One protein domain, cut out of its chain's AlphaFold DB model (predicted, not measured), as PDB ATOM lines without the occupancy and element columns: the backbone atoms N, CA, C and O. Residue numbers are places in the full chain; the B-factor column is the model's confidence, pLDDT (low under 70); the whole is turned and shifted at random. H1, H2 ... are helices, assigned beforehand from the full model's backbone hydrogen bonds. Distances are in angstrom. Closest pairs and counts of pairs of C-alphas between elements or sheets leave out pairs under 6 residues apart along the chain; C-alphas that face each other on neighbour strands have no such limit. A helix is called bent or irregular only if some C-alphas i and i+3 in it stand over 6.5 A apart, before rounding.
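Overview. This is residues 399 to 465 of the 549 residues of a protein of Phytophthora sojae (strain P6497) (UniProt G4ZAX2). One very long helix, H1, makes the length of a rod, and a shorter helix, H2, is set steeply to it at its far end, making a corner, with a loop between the two. The printed part has 67 residues, with two named helices in the order H1, H2 and no named strand; the class is all helix. It is extended, with a radius of gyration of the C-alphas of 20.7 A and spans of 60 by 24 by 16 A.

Arrangement. H1, residues 405 to 443, touches H2, residues 452 to 465, with its residues 435 to 443 alone. The closest C-alphas are those of Leu 438 and Leu 455, 7.5 A apart. Their lines stand at a steep tilt of 58 degrees, and they run the same way. Residues 412 to 430 of H1 and 460 to 465 of H2 stand free. In H2 every O i to N i+4 pair is within hydrogen-bond range; in H1, 33 of 35 are.

Along the chain. H1 begins at C-alpha 405 (283.974, 231.126, 141.500) and is 54.0 A long. It is irregular: C-alphas 440 and 443 are 7.2 A apart. H2, 20.0 A long, ends at C-alpha 465 (323.951, 274.442, 138.579).

Size, cuts and confidence. The C-alphas farthest apart, those of Asp 404 and Ala 465, are 61.1 A apart. The printed part has no cut, and the link from H1 to H2 is short, with 8 residues. Mean pLDDT of the printed part is 77.5; residues 401 to 403, 435 and 441 to 442 are under 70.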
ATOM      1  N   GLY A 399     288.556 237.779 149.423       77.88
ATOM      2  CA  GLY A 399     287.819 237.685 150.679       77.88
ATOM      3  C   GLY A 399     287.954 236.302 151.310       77.88
ATOM      4  O   GLY A 399     288.981 235.997 151.904       77.88
ATOM      5  N   SER A 400     286.905 235.478 151.217       72.56
ATOM      6  CA  SER A 400     286.894 234.127 151.798       72.56
ATOM      7  C   SER A 400     287.337 233.084 150.777       72.56
ATOM      8  O   SER A 400     286.898 233.135 149.629       72.56
ATOM      9  N   SER A 401     288.104 232.087 151.224       66.44
ATOM     10  CA  SER A 401     288.442 230.890 150.439       66.44
ATOM     11  C   SER A 401     287.234 229.994 150.141       66.44
ATOM     12  O   SER A 401     287.318 229.130 149.278       66.44
ATOM     13  N   SER A 402     286.106 230.200 150.829       68.81
ATOM     14  CA  SER A 402     284.859 229.446 150.631       68.81
ATOM     15  C   SER A 402     283.867 230.094 149.656       68.81
ATOM     16  O   SER A 402     282.744 229.610 149.514       68.81
ATOM     17  N   ALA A 403     284.226 231.215 149.023       69.88
ATOM     18  CA  ALA A 403     283.355 231.871 148.051       69.88
ATOM     19  C   ALA A 403     283.290 231.083 146.729       69.88
ATOM     20  O   ALA A 403     284.280 230.499 146.300       69.88
ATOM     21  N   ASP A 404     282.134 231.100 146.057       78.94
ATOM     22  CA  ASP A 404     282.000 230.480 144.738       78.94
ATOM     23  C   ASP A 404     282.763 231.259 143.650       78.94
ATOM     24  O   ASP A 404     282.986 232.469 143.766       78.94
ATOM     25  N   LEU A 405     283.131 230.572 142.565       78.81
ATOM     26  CA  LEU A 405     283.974 231.126 141.500       78.81
ATOM     27  C   LEU A 405     283.368 232.361 140.818       78.81
ATOM     28  O   LEU A 405     284.101 233.295 140.499       78.81
ATOM     29  N   LEU A 406     282.042 232.420 140.640       77.81
ATOM     30  CA  LEU A 406     281.380 233.596 140.063       77.81
ATOM     31  C   LEU A 406     281.503 234.802 140.998       77.81
ATOM     32  O   LEU A 406     281.779 235.918 140.550       77.81
ATOM     33  N   THR A 407     281.331 234.583 142.303       76.44
ATOM     34  CA  THR A 407     281.545 235.617 143.322       76.44
ATOM     35  C   THR A 407     282.993 236.111 143.319       76.44
ATOM     36  O   THR A 407     283.217 237.322 143.358       76.44
ATOM     37  N   ILE A 408     283.973 235.205 143.240       77.25
ATOM     38  CA  ILE A 408     285.398 235.561 143.178       77.25
ATOM     39  C   ILE A 408     285.693 236.370 141.910       77.25
ATOM     40  O   ILE A 408     286.257 237.459 142.008       77.25
ATOM     41  N   HIS A 409     285.246 235.896 140.744       78.38
ATOM     42  CA  HIS A 409     285.427 236.578 139.464       78.38
ATOM     43  C   HIS A 409     284.876 238.010 139.502       78.38
ATOM     44  O   HIS A 409     285.596 238.957 139.201       78.38
ATOM     45  N   LYS A 410     283.633 238.203 139.965       77.00
ATOM     46  CA  LYS A 410     283.031 239.544 140.082       77.00
ATOM     47  C   LYS A 410     283.836 240.472 140.996       77.00
ATOM     48  O   LYS A 410     284.051 241.634 140.653       77.00
ATOM     49  N   ARG A 411     284.309 239.969 142.144       78.31
ATOM     50  CA  ARG A 411     285.144 240.752 143.071       78.31
ATOM     51  C   ARG A 411     286.485 241.136 142.449       78.31
ATOM     52  O   ARG A 411     286.918 242.271 142.631       78.31
ATOM     53  N   LEU A 412     287.115 240.229 141.703       77.81
ATOM     54  CA  LEU A 412     288.366 240.498 140.993       77.81
ATOM     55  C   LEU A 412     288.172 241.516 139.865       77.81
ATOM     56  O   LEU A 412     288.916 242.491 139.821       77.81
ATOM     57  N   CYS A 413     287.133 241.376 139.033       77.25
ATOM     58  CA  CYS A 413     286.785 242.366 138.006       77.25
ATOM     59  C   CYS A 413     286.616 243.763 138.596       77.25
ATOM     60  O   CYS A 413     287.146 244.744 138.066       77.25
ATOM     61  N   HIS A 414     285.914 243.853 139.725       75.25
ATOM     62  CA  HIS A 414     285.759 245.113 140.425       75.25
ATOM     63  C   HIS A 414     287.107 245.637 140.952       75.25
ATOM     64  O   HIS A 414     287.448 246.801 140.736       75.25
ATOM     65  N   GLY A 415     287.911 244.778 141.585       74.69
ATOM     66  CA  GLY A 415     289.242 245.132 142.075       74.69
ATOM     67  C   GLY A 415     290.172 245.649 140.971       74.69
ATOM     68  O   GLY A 415     290.846 246.666 141.164       74.69
ATOM     69  N   TRP A 416     290.171 245.019 139.793       76.31
ATOM     70  CA  TRP A 416     290.932 245.473 138.625       76.31
ATOM     71  C   TRP A 416     290.418 246.810 138.104       76.31
ATOM     72  O   TRP A 416     291.207 247.736 137.934       76.31
ATOM     73  N   THR A 417     289.102 246.951 137.933       75.31
ATOM     74  CA  THR A 417     288.478 248.205 137.484       75.31
ATOM     75  C   THR A 417     288.838 249.359 138.415       75.31
ATOM     76  O   THR A 417     289.251 250.429 137.963       75.31
ATOM     77  N   GLN A 418     288.763 249.140 139.731       78.25
ATOM     78  CA  GLN A 418     289.142 250.149 140.711       78.25
ATOM     79  C   GLN A 418     290.642 250.471 140.646       78.25
ATOM     80  O   GLN A 418     291.021 251.639 140.739       78.25
ATOM     81  N   SER A 419     291.498 249.464 140.468       74.62
ATOM     82  CA  SER A 419     292.953 249.643 140.369       74.62
ATOM     83  C   SER A 419     293.347 250.440 139.122       74.62
ATOM     84  O   SER A 419     294.141 251.377 139.218       74.62
ATOM     85  N   ILE A 420     292.734 250.135 137.975       77.19
ATOM     86  CA  ILE A 420     292.924 250.862 136.713       77.19
ATOM     87  C   ILE A 420     292.463 252.312 136.864       77.19
ATOM     88  O   ILE A 420     293.191 253.230 136.491       77.19
ATOM     89  N   THR A 421     291.284 252.536 137.444       74.50
ATOM     90  CA  THR A 421     290.761 253.888 137.672       74.50
ATOM     91  C   THR A 421     291.663 254.684 138.611       74.50
ATOM     92  O   THR A 421     292.037 255.806 138.282       74.50
ATOM     93  N   LYS A 422     292.104 254.093 139.731       77.56
ATOM     94  CA  LYS A 422     293.065 254.720 140.653       77.56
ATOM     95  C   LYS A 422     294.365 255.097 139.950       77.56
ATOM     96  O   LYS A 422     294.864 256.200 140.149       77.56
ATOM     97  N   TYR A 423     294.897 254.207 139.114       80.81
ATOM     98  CA  TYR A 423     296.092 254.490 138.325       80.81
ATOM     99  C   TYR A 423     295.871 255.647 137.341       80.81
ATOM    100  O   TYR A 423     296.698 256.553 137.273       80.81
ATOM    101  N   ARG A 424     294.745 255.657 136.614       77.75
ATOM    102  CA  ARG A 424     294.395 256.732 135.670       77.75
ATOM    103  C   ARG A 424     294.264 258.087 136.367       77.75
ATOM    104  O   ARG A 424     294.833 259.060 135.882       77.75
ATOM    105  N   VAL A 425     293.585 258.133 137.514       79.62
ATOM    106  CA  VAL A 425     293.466 259.347 138.339       79.62
ATOM    107  C   VAL A 425     294.844 259.799 138.817       79.62
ATOM    108  O   VAL A 425     295.219 260.938 138.576       79.62
ATOM    109  N   ALA A 426     295.652 258.902 139.388       76.38
ATOM    110  CA  ALA A 426     296.997 259.243 139.852       76.38
ATOM    111  C   ALA A 426     297.906 259.752 138.720       76.38
ATOM    112  O   ALA A 426     298.708 260.663 138.933       76.38
ATOM    113  N   LYS A 427     297.777 259.185 137.514       80.44
ATOM    114  CA  LYS A 427     298.483 259.656 136.319       80.44
ATOM    115  C   LYS A 427     298.038 261.072 135.947       80.44
ATOM    116  O   LYS A 427     298.894 261.938 135.797       80.44
ATOM    117  N   SER A 428     296.731 261.320 135.864       77.50
ATOM    118  CA  SER A 428     296.177 262.645 135.558       77.50
ATOM    119  C   SER A 428     296.581 263.690 136.609       77.50
ATOM    120  O   SER A 428     297.095 264.752 136.266       77.50
ATOM    121  N   ASP A 429     296.491 263.352 137.896       78.44
ATOM    122  CA  ASP A 429     296.919 264.218 138.998       78.44
ATOM    123  C   ASP A 429     298.414 264.544 138.921       78.44
ATOM    124  O   ASP A 429     298.827 265.681 139.161       78.44
ATOM    125  N   ALA A 430     299.253 263.557 138.593       75.25
ATOM    126  CA  ALA A 430     300.683 263.769 138.401       75.25
ATOM    127  C   ALA A 430     300.966 264.670 137.190       75.25
ATOM    128  O   ALA A 430     301.904 265.470 137.218       75.25
ATOM    129  N   GLU A 431     300.164 264.576 136.130       74.12
ATOM    130  CA  GLU A 431     300.259 265.469 134.979       74.12
ATOM    131  C   GLU A 431     299.905 266.911 135.354       74.12
ATOM    132  O   GLU A 431     300.704 267.813 135.089       74.12
ATOM    133  N   ILE A 432     298.797 267.113 136.069       74.62
ATOM    134  CA  ILE A 432     298.363 268.426 136.565       74.62
ATOM    135  C   ILE A 432     299.419 269.031 137.497       74.62
ATOM    136  O   ILE A 432     299.843 270.170 137.297       74.62
ATOM    137  N   LYS A 433     299.912 268.267 138.482       78.12
ATOM    138  CA  LYS A 433     300.920 268.735 139.451       78.12
ATOM    139  C   LYS A 433     302.193 269.225 138.777       78.12
ATOM    140  O   LYS A 433     302.758 270.233 139.198       78.12
ATOM    141  N   VAL A 434     302.653 268.537 137.735       72.06
ATOM    142  CA  VAL A 434     303.855 268.966 137.017       72.06
ATOM    143  C   VAL A 434     303.605 270.236 136.213       72.06
ATOM    144  O   VAL A 434     304.471 271.106 136.215       72.06
ATOM    145  N   VAL A 435     302.441 270.394 135.580       69.94
ATOM    146  CA  VAL A 435     302.096 271.650 134.895       69.94
ATOM    147  C   VAL A 435     302.058 272.813 135.892       69.94
ATOM    148  O   VAL A 435     302.657 273.856 135.632       69.94
ATOM    149  N   THR A 436     301.441 272.627 137.061       75.75
ATOM    150  CA  THR A 436     301.405 273.642 138.126       75.75
ATOM    151  C   THR A 436     302.803 273.975 138.648       75.75
ATOM    152  O   THR A 436     303.151 275.149 138.763       75.75
ATOM    153  N   ARG A 437     303.643 272.960 138.895       76.81
ATOM    154  CA  ARG A 437     305.030 273.154 139.335       76.81
ATOM    155  C   ARG A 437     305.845 273.937 138.306       76.81
ATOM    156  O   ARG A 437     306.503 274.905 138.664       76.81
ATOM    157  N   LEU A 438     305.765 273.564 137.029       77.62
ATOM    158  CA  LEU A 438     306.487 274.255 135.960       77.62
ATOM    159  C   LEU A 438     306.023 275.711 135.790       77.62
ATOM    160  O   LEU A 438     306.848 276.577 135.500       77.62
ATOM    161  N   ARG A 439     304.736 276.010 136.021       74.44
ATOM    162  CA  ARG A 439     304.239 277.398 136.068       74.44
ATOM    163  C   ARG A 439     304.843 278.188 137.235       74.44
ATOM    164  O   ARG A 439     305.222 279.335 137.025       74.44
ATOM    165  N   GLY A 440     304.967 277.588 138.420       72.44
ATOM    166  CA  GLY A 440     305.526 278.246 139.610       72.44
ATOM    167  C   GLY A 440     307.045 278.471 139.567       72.44
ATOM    168  O   GLY A 440     307.535 279.460 140.098       72.44
ATOM    169  N   GLU A 441     307.795 277.594 138.897       68.06
ATOM    170  CA  GLU A 441     309.270 277.582 138.912       68.06
ATOM    171  C   GLU A 441     309.932 278.500 137.867       68.06
ATOM    172  O   GLU A 441     311.152 278.452 137.751       68.06
ATOM    173  N   ARG A 442     309.156 279.348 137.152       69.94
ATOM    174  CA  ARG A 442     309.546 280.395 136.153       69.94
ATOM    175  C   ARG A 442     309.119 280.145 134.700       69.94
ATOM    176  O   ARG A 442     309.259 281.045 133.877       69.94
ATOM    177  N   PHE A 443     308.536 278.995 134.354       82.00
ATOM    178  CA  PHE A 443     308.135 278.701 132.964       82.00
ATOM    179  C   PHE A 443     306.695 279.110 132.621       82.00
ATOM    180  O   PHE A 443     306.172 278.685 131.592       82.00
ATOM    181  N   ALA A 444     306.041 279.938 133.445       80.25
ATOM    182  CA  ALA A 444     304.625 280.303 133.309       80.25
ATOM    183  C   ALA A 444     304.215 280.740 131.889       80.25
ATOM    184  O   ALA A 444     303.167 280.320 131.403       80.25
ATOM    185  N   GLN A 445     305.054 281.528 131.209       81.19
ATOM    186  CA  GLN A 445     304.770 282.071 129.872       81.19
ATOM    187  C   GLN A 445     305.016 281.078 128.723       81.19
ATOM    188  O   GLN A 445     304.544 281.291 127.606       81.19
ATOM    189  N   VAL A 446     305.764 280.000 128.977       82.06
ATOM    190  CA  VAL A 446     306.228 279.057 127.944       82.06
ATOM    191  C   VAL A 446     305.736 277.625 128.160       82.06
ATOM    192  O   VAL A 446     305.892 276.793 127.270       82.06
ATOM    193  N   VAL A 447     305.089 277.334 129.294       80.12
ATOM    194  CA  VAL A 447     304.649 275.979 129.673       80.12
ATOM    195  C   VAL A 447     303.652 275.354 128.692       80.12
ATOM    196  O   VAL A 447     303.556 274.135 128.615       80.12
ATOM    197  N   THR A 448     302.899 276.183 127.962       78.75
ATOM    198  CA  THR A 448     301.929 275.755 126.940       78.75
ATOM    199  C   THR A 448     302.530 275.679 125.538       78.75
ATOM    200  O   THR A 448     301.896 275.134 124.642       78.75
ATOM    201  N   LYS A 449     303.731 276.234 125.337       82.75
ATOM    202  CA  LYS A 449     304.393 276.357 124.029       82.75
ATOM    203  C   LYS A 449     305.556 275.384 123.864       82.75
ATOM    204  O   LYS A 449     305.852 274.962 122.753       82.75
ATOM    205  N   ILE A 450     306.235 275.049 124.960       80.00
ATOM    206  CA  ILE A 450     307.428 274.201 124.964       80.00
ATOM    207  C   ILE A 450     307.081 272.844 125.568       80.00
ATOM    208  O   ILE A 450     306.404 272.754 126.592       80.00
ATOM    209  N   HIS A 451     307.583 271.778 124.943       79.94
ATOM    210  CA  HIS A 451     307.328 270.414 125.384       79.94
ATOM    211  C   HIS A 451     307.769 270.190 126.842       79.94
ATOM    212  O   HIS A 451     308.894 270.511 127.239       79.94
ATOM    213  N   ARG A 452     306.891 269.570 127.637       76.38
ATOM    214  CA  ARG A 452     307.061 269.366 129.087       76.38
ATOM    215  C   ARG A 452     308.381 268.692 129.464       76.38
ATOM    216  O   ARG A 452     308.992 269.070 130.460       76.38
ATOM    217  N   TYR A 453     308.825 267.709 128.681       78.06
ATOM    218  CA  TYR A 453     310.095 267.014 128.923       78.06
ATOM    219  C   TYR A 453     311.300 267.967 128.870       78.06
ATOM    220  O   TYR A 453     312.171 267.894 129.735       78.06
ATOM    221  N   ALA A 454     311.323 268.894 127.906       81.44
ATOM    222  CA  ALA A 454     312.410 269.858 127.762       81.44
ATOM    223  C   ALA A 454     312.455 270.811 128.964       81.44
ATOM    224  O   ALA A 454     313.506 270.981 129.569       81.44
ATOM    225  N   LEU A 455     311.299 271.337 129.386       81.56
ATOM    226  CA  LEU A 455     311.203 272.215 130.559       81.56
ATOM    227  C   LEU A 455     311.650 271.520 131.853       81.56
ATOM    228  O   LEU A 455     312.367 272.114 132.655       81.56
ATOM    229  N   LEU A 456     311.278 270.249 132.046       80.88
ATOM    230  CA  LEU A 456     311.727 269.453 133.192       80.88
ATOM    231  C   LEU A 456     313.242 269.226 133.187       80.88
ATOM    232  O   LEU A 456     313.873 269.332 134.238       80.88
ATOM    233  N   LYS A 457     313.831 268.930 132.021       83.31
ATOM    234  CA  LYS A 457     315.285 268.783 131.883       83.31
ATOM    235  C   LYS A 457     316.008 270.090 132.196       83.31
ATOM    236  O   LYS A 457     316.932 270.060 133.003       83.31
ATOM    237  N   THR A 458     315.540 271.209 131.646       83.44
ATOM    238  CA  THR A 458     316.112 272.540 131.891       83.44
ATOM    239  C   THR A 458     316.021 272.946 133.363       83.44
ATOM    240  O   THR A 458     316.983 273.473 133.921       83.44
ATOM    241  N   LEU A 459     314.893 272.663 134.026       83.31
ATOM    242  CA  LEU A 459     314.745 272.905 135.463       83.31
ATOM    243  C   LEU A 459     315.737 272.064 136.274       83.31
ATOM    244  O   LEU A 459     316.405 272.588 137.159       83.31
ATOM    245  N   GLY A 460     315.873 270.778 135.940       82.81
ATOM    246  CA  GLY A 460     316.824 269.882 136.596       82.81
ATOM    247  C   GLY A 460     318.269 270.369 136.471       82.81
ATOM    248  O   GLY A 460     318.978 270.430 137.473       82.81
ATOM    249  N   THR A 461     318.687 270.783 135.273       82.94
ATOM    250  CA  THR A 461     320.030 271.342 135.050       82.94
ATOM    251  C   THR A 461     320.237 272.664 135.783       82.94
ATOM    252  O   THR A 461     321.314 272.897 136.324       82.94
ATOM    253  N   TYR A 462     319.209 273.516 135.858       81.50
ATOM    254  CA  TYR A 462     319.277 274.774 136.600       81.50
ATOM    255  C   TYR A 462     319.460 274.541 138.105       81.50
ATOM    256  O   TYR A 462     320.345 275.140 138.712       81.50
ATOM    257  N   MET A 463     318.679 273.632 138.701       81.50
ATOM    258  CA  MET A 463     318.809 273.283 140.121       81.50
ATOM    259  C   MET A 463     320.193 272.692 140.427       81.50
ATOM    260  O   MET A 463     320.808 273.070 141.419       81.50
ATOM    261  N   GLN A 464     320.719 271.827 139.553       80.88
ATOM    262  CA  GLN A 464     322.077 271.280 139.684       80.88
ATOM    263  C   GLN A 464     323.150 272.373 139.623       80.88
ATOM    264  O   GLN A 464     324.051 272.394 140.459       80.88
ATOM    265  N   ALA A 465     323.037 273.309 138.679       80.00
ATOM    266  CA  ALA A 465     323.951 274.442 138.579       80.00
ATOM    267  C   ALA A 465     323.893 275.331 139.832       80.00
ATOM    268  O   ALA A 465     324.933 275.748 140.329       80.00
TER     269      ALA A 465